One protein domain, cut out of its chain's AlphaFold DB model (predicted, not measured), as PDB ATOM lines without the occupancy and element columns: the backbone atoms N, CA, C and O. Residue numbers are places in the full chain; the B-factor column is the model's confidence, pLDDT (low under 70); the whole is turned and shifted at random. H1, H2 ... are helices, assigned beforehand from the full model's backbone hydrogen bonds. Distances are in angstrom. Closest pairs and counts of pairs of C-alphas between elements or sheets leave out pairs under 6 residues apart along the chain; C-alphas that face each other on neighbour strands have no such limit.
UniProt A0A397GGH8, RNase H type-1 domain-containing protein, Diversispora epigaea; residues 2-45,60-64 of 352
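Overview. This is residues 2 to 45 and 60 to 64 of the 352 residues of the protein "RNase H type-1 domain-containing protein" of Diversispora epigaea (UniProt A0A397GGH8). Two short helices, H1 and then H2, stand well apart like the uprights of a U, joined by a long open link and sharing no core. A tail, residues 39 to 45, leads away from H2, and a separate short piece, residues 60 to 64, lies beside H1. The printed part has 49 residues, 21 of them, under half, in the two helices; it has no named strand and its class is all helix. It is extended, with a radius of gyration of the C-alphas of 15.4 A, and flat, spanning 39 by 32 by 16 A.

Arrangement. Begin at H1, residues 2 to 13, and go on to H2, residues 30 to 38; the two are apart. In both helices every O i to N i+4 pair is within hydrogen-bond range.

Along the chain. Find C-alpha 2 at (248.330, 218.956, 219.580); from there H1 runs 16.1 A to C-alpha 13. H2 runs 12.5 A from C-alpha 30 to C-alpha 38 at (262.997, 215.271, 202.716).

Size, cuts and confidence. The link between the helices, residues 14 to 29, is long. Residues 10 to 22, of which 10 to 13 belong to H1, and 37 to 45 stand free. Residues 46 to 59 are not printed; C-alphas 45 and 60 are 33.8 A apart across the cut. Look for pLDDT under 70 at residues 41 to 45.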
ATOM      1  N   ILE A   2     248.129 217.587 220.059       79.06
ATOM      2  CA  ILE A   2     248.330 218.956 219.580       79.06
ATOM      3  C   ILE A   2     248.610 218.980 218.079       79.06
ATOM      4  O   ILE A   2     247.975 219.751 217.371       79.06
ATOM      5  N   LEU A   3     249.476 218.092 217.572       81.50
ATOM      6  CA  LEU A   3     249.742 217.994 216.128       81.50
ATOM      7  C   LEU A   3     248.469 217.706 215.318       81.50
ATOM      8  O   LEU A   3     248.240 218.293 214.265       81.50
ATOM      9  N   THR A   4     247.623 216.815 215.833       82.88
ATOM     10  CA  THR A   4     246.358 216.436 215.194       82.88
ATOM     11  C   THR A   4     245.367 217.596 215.195       82.88
ATOM     12  O   THR A   4     244.751 217.865 214.168       82.88
ATOM     13  N   TYR A   5     245.252 218.311 216.316       84.69
ATOM     14  CA  TYR A   5     244.384 219.483 216.418       84.69
ATOM     15  C   TYR A   5     244.867 220.650 215.556       84.69
ATOM     16  O   TYR A   5     244.050 221.303 214.916       84.69
ATOM     17  N   ALA A   6     246.180 220.868 215.462       85.75
ATOM     18  CA  ALA A   6     246.753 221.864 214.564       85.75
ATOM     19  C   ALA A   6     246.417 221.555 213.100       85.75
ATOM     20  O   ALA A   6     245.940 222.431 212.385       85.75
ATOM     21  N   ALA A   7     246.584 220.299 212.669       86.75
ATOM     22  CA  ALA A   7     246.192 219.883 211.325       86.75
ATOM     23  C   ALA A   7     244.689 220.097 211.079       86.75
ATOM     24  O   ALA A   7     244.310 220.637 210.045       86.75
ATOM     25  N   GLN A   8     243.833 219.731 212.037       86.50
ATOM     26  CA  GLN A   8     242.386 219.915 211.920       86.50
ATOM     27  C   GLN A   8     241.985 221.392 211.817       86.50
ATOM     28  O   GLN A   8     241.128 221.729 211.004       86.50
ATOM     29  N   GLN A   9     242.602 222.264 212.614       87.88
ATOM     30  CA  GLN A   9     242.339 223.698 212.566       87.88
ATOM     31  C   GLN A   9     242.801 224.309 211.238       87.88
ATOM     32  O   GLN A   9     242.032 225.033 210.624       87.88
ATOM     33  N   ILE A  10     243.976 223.930 210.719       87.75
ATOM     34  CA  ILE A  10     244.442 224.369 209.388       87.75
ATOM     35  C   ILE A  10     243.435 223.986 208.294       87.75
ATOM     36  O   ILE A  10     243.133 224.793 207.420       87.75
ATOM     37  N   ILE A  11     242.897 222.764 208.343       89.75
ATOM     38  CA  ILE A  11     241.898 222.287 207.373       89.75
ATOM     39  C   ILE A  11     240.625 223.136 207.432       89.75
ATOM     40  O   ILE A  11     240.079 223.489 206.388       89.75
ATOM     41  N   GLN A  12     240.161 223.450 208.644       87.69
ATOM     42  CA  GLN A  12     238.960 224.251 208.874       87.69
ATOM     43  C   GLN A  12     239.159 225.704 208.434       87.69
ATOM     44  O   GLN A  12     238.350 226.212 207.662       87.69
ATOM     45  N   ASP A  13     240.247 226.336 208.872       88.56
ATOM     46  CA  ASP A  13     240.545 227.748 208.616       88.56
ATOM     47  C   ASP A  13     240.760 228.020 207.119       88.56
ATOM     48  O   ASP A  13     240.348 229.057 206.605       88.56
ATOM     49  N   LEU A  14     241.372 227.072 206.401       91.25
ATOM     50  CA  LEU A  14     241.611 227.176 204.960       91.25
ATOM     51  C   LEU A  14     240.460 226.617 204.105       91.25
ATOM     52  O   LEU A  14     240.538 226.676 202.879       91.25
ATOM     53  N   GLY A  15     239.415 226.045 204.716       90.31
ATOM     54  CA  GLY A  15     238.279 225.455 203.999       90.31
ATOM     55  C   GLY A  15     238.663 224.320 203.039       90.31
ATOM     56  O   GLY A  15     238.022 224.138 202.004       90.31
ATOM     57  N   VAL A  16     239.728 223.569 203.340       92.62
ATOM     58  CA  VAL A  16     240.302 222.580 202.413       92.62
ATOM     59  C   VAL A  16     239.507 221.277 202.460       92.62
ATOM     60  O   VAL A  16     239.373 220.649 203.509       92.62
ATOM     61  N   GLN A  17     239.047 220.805 201.302       89.69
ATOM     62  CA  GLN A  17     238.543 219.439 201.162       89.69
ATOM     63  C   GLN A  17     239.706 218.478 200.906       89.69
ATOM     64  O   GLN A  17     240.416 218.599 199.910       89.69
ATOM     65  N   ILE A  18     239.903 217.515 201.807       87.94
ATOM     66  CA  ILE A  18     240.999 216.544 201.725       87.94
ATOM     67  C   ILE A  18     240.453 215.161 201.379       87.94
ATOM     68  O   ILE A  18     239.558 214.649 202.049       87.94
ATOM     69  N   SER A  19     241.063 214.522 200.384       91.12
ATOM     70  CA  SER A  19     240.936 213.091 200.113       91.12
ATOM     71  C   SER A  19     242.225 212.374 200.524       91.12
ATOM     72  O   SER A  19     243.331 212.790 200.184       91.12
ATOM     73  N   LEU A  20     242.094 211.305 201.313       89.69
ATOM     74  CA  LEU A  20     243.237 210.551 201.833       89.69
ATOM     75  C   LEU A  20     243.441 209.271 201.023       89.69
ATOM     76  O   LEU A  20     242.571 208.402 200.997       89.69
ATOM     77  N   PHE A  21     244.624 209.124 200.428       89.00
ATOM     78  CA  PHE A  21     245.030 207.918 199.707       89.00
ATOM     79  C   PHE A  21     246.236 207.281 200.386       89.00
ATOM     80  O   PHE A  21     247.281 207.907 200.556       89.00
ATOM     81  N   LYS A  22     246.100 206.013 200.777       91.75
ATOM     82  CA  LYS A  22     247.195 205.255 201.382       91.75
ATOM     83  C   LYS A  22     248.070 204.647 200.289       91.75
ATOM     84  O   LYS A  22     247.607 203.795 199.537       91.75
ATOM     85  N   VAL A  23     249.342 205.032 200.257       89.62
ATOM     86  CA  VAL A  23     250.358 204.465 199.356       89.62
ATOM     87  C   VAL A  23     251.332 203.574 200.125       89.62
ATOM     88  O   VAL A  23     251.516 203.716 201.335       89.62
ATOM     89  N   LYS A  24     251.939 202.605 199.434       88.12
ATOM     90  CA  LYS A  24     252.996 201.760 200.004       88.12
ATOM     91  C   LYS A  24     254.316 202.540 199.983       88.12
ATOM     92  O   LYS A  24     254.667 203.086 198.942       88.12
ATOM     93  N   ALA A  25     255.042 202.569 201.100       84.94
ATOM     94  CA  ALA A  25     256.374 203.176 201.155       84.94
ATOM     95  C   ALA A  25     257.341 202.476 200.184       84.94
ATOM     96  O   ALA A  25     257.216 201.264 199.967       84.94
ATOM     97  N   HIS A  26     258.287 203.230 199.618       82.81
ATOM     98  CA  HIS A  26     259.294 202.732 198.670       82.81
ATOM     99  C   HIS A  26     258.696 201.988 197.465       82.81
ATOM    100  O   HIS A  26     259.219 200.970 197.013       82.81
ATOM    101  N   SER A  27     257.547 202.459 196.977       87.31
ATOM    102  CA  SER A  27     256.857 201.880 195.818       87.31
ATOM    103  C   SER A  27     257.206 202.574 194.500       87.31
ATOM    104  O   SER A  27     256.662 202.204 193.462       87.31
ATOM    105  N   GLY A  28     258.096 203.575 194.524       88.38
ATOM    106  CA  GLY A  28     258.497 204.336 193.339       88.38
ATOM    107  C   GLY A  28     257.534 205.469 192.971       88.38
ATOM    108  O   GLY A  28     257.682 206.092 191.921       88.38
ATOM    109  N   VAL A  29     256.552 205.779 193.829       92.00
ATOM    110  CA  VAL A  29     255.663 206.935 193.644       92.00
ATOM    111  C   VAL A  29     256.466 208.217 193.859       92.00
ATOM    112  O   VAL A  29     256.775 208.583 194.991       92.00
ATOM    113  N   LYS A  30     256.768 208.924 192.763       92.56
ATOM    114  CA  LYS A  30     257.684 210.079 192.713       92.56
ATOM    115  C   LYS A  30     257.562 211.044 193.899       92.56
ATOM    116  O   LYS A  30     258.561 211.333 194.546       92.56
ATOM    117  N   PHE A  31     256.362 211.549 194.190       90.94
ATOM    118  CA  PHE A  31     256.173 212.540 195.258       90.94
ATOM    119  C   PHE A  31     256.267 211.949 196.669       90.94
ATOM    120  O   PHE A  31     256.724 212.644 197.572       90.94
ATOM    121  N   ASN A  32     255.916 210.671 196.853       90.94
ATOM    122  CA  ASN A  32     256.131 209.979 198.123       90.94
ATOM    123  C   ASN A  32     257.629 209.791 198.390       90.94
ATOM    124  O   ASN A  32     258.092 210.118 199.472       90.94
ATOM    125  N   GLU A  33     258.401 209.345 197.392       90.19
ATOM    126  CA  GLU A  33     259.858 209.187 197.540       90.19
ATOM    127  C   GLU A  33     260.558 210.533 197.805       90.19
ATOM    128  O   GLU A  33     261.518 210.604 198.571       90.19
ATOM    129  N   ILE A  34     260.073 211.624 197.193       89.69
ATOM    130  CA  ILE A  34     260.570 212.977 197.483       89.69
ATOM    131  C   ILE A  34     260.274 213.354 198.939       89.69
ATOM    132  O   ILE A  34     261.179 213.837 199.617       89.69
ATOM    133  N   ALA A  35     259.046 213.131 199.417       87.69
ATOM    134  CA  ALA A  35     258.665 213.421 200.796       87.69
ATOM    135  C   ALA A  35     259.471 212.584 201.805       87.69
ATOM    136  O   ALA A  35     260.002 213.150 202.755       87.69
ATOM    137  N   ASP A  36     259.640 211.280 201.562       86.50
ATOM    138  CA  ASP A  36     260.439 210.387 202.410       86.50
ATOM    139  C   ASP A  36     261.898 210.856 202.495       86.50
ATOM    140  O   ASP A  36     262.459 210.934 203.587       86.50
ATOM    141  N   ARG A  37     262.506 211.242 201.365       85.38
ATOM    142  CA  ARG A  37     263.875 211.782 201.336       85.38
ATOM    143  C   ARG A  37     263.999 213.110 202.085       85.38
ATOM    144  O   ARG A  37     265.014 213.334 202.730       85.38
ATOM    145  N   LEU A  38     262.999 213.988 201.998       83.50
ATOM    146  CA  LEU A  38     262.997 215.271 202.716       83.50
ATOM    147  C   LEU A  38     262.729 215.104 204.217       83.50
ATOM    148  O   LEU A  38     263.201 215.911 205.010       83.50
ATOM    149  N   ALA A  39     261.982 214.071 204.610       81.06
ATOM    150  CA  ALA A  39     261.686 213.757 206.004       81.06
ATOM    151  C   ALA A  39     262.809 212.969 206.704       81.06
ATOM    152  O   ALA A  39     262.706 212.704 207.906       81.06
ATOM    153  N   GLN A  40     263.870 212.574 205.988       75.94
ATOM    154  CA  GLN A  40     265.032 211.927 206.592       75.94
ATOM    155  C   GLN A  40     265.769 212.906 207.506       75.94
ATOM    156  O   GLN A  40     266.480 213.799 207.059       75.94
ATOM    157  N   VAL A  41     265.616 212.685 208.807       68.56
ATOM    158  CA  VAL A  41     266.360 213.391 209.849       68.56
ATOM    159  C   VAL A  41     267.725 212.723 210.021       68.56
ATOM    160  O   VAL A  41     267.817 211.496 210.134       68.56
ATOM    161  N   SER A  42     268.791 213.524 210.066       66.75
ATOM    162  CA  SER A  42     270.152 213.042 210.329       66.75
ATOM    163  C   SER A  42     270.216 212.306 211.675       66.75
ATOM    164  O   SER A  42     269.901 212.875 212.719       66.75
ATOM    165  N   ILE A  43     270.670 211.046 211.680       62.97
ATOM    166  CA  ILE A  43     270.859 210.258 212.918       62.97
ATOM    167  C   ILE A  43     271.924 210.903 213.819       62.97
ATOM    168  O   ILE A  43     271.852 210.817 215.043       62.97
ATOM    169  N   THR A  44     272.910 211.561 213.214       61.62
ATOM    170  CA  THR A  44     274.038 212.215 213.888       61.62
ATOM    171  C   THR A  44     273.671 213.571 214.485       61.62
ATOM    172  O   THR A  44     274.328 214.021 215.421       61.62
ATOM    173  N   SER A  45     272.624 214.224 213.981       62.06
ATOM    174  CA  SER A  45     272.215 215.558 214.425       62.06
ATOM    175  C   SER A  45     270.695 215.771 214.368       62.06
ATOM    176  O   SER A  45     270.230 216.768 213.814       62.06
ATOM    177  N   ASN A  60     242.160 226.679 218.978       74.38
ATOM    178  CA  ASN A  60     240.810 227.008 219.457       74.38
ATOM    179  C   ASN A  60     240.106 225.823 220.144       74.38
ATOM    180  O   ASN A  60     239.181 225.997 220.935       74.38
ATOM    181  N   GLN A  61     240.538 224.601 219.834       74.12
ATOM    182  CA  GLN A  61     239.909 223.362 220.287       74.12
ATOM    183  C   GLN A  61     240.449 222.869 221.643       74.12
ATOM    184  O   GLN A  61     239.832 222.003 222.266       74.12
ATOM    185  N   ILE A  62     241.580 223.403 222.127       71.75
ATOM    186  CA  ILE A  62     242.244 222.929 223.349       71.75
ATOM    187  C   ILE A  62     242.079 223.959 224.471       71.75
ATOM    188  O   ILE A  62     242.769 224.970 224.509       71.75
ATOM    189  N   LYS A  63     241.202 223.674 225.442       73.81
ATOM    190  CA  LYS A  63     240.998 224.548 226.618       73.81
ATOM    191  C   LYS A  63     242.149 224.499 227.624       73.81
ATOM    192  O   LYS A  63     242.406 225.469 228.324       73.81
ATOM    193  N   THR A  64     242.810 223.350 227.732       76.62
ATOM    194  CA  THR A  64     243.885 223.108 228.701       76.62
ATOM    195  C   THR A  64     244.953 222.236 228.068       76.62
ATOM    196  O   THR A  64     244.642 221.162 227.546       76.62
TER     197      THR A  64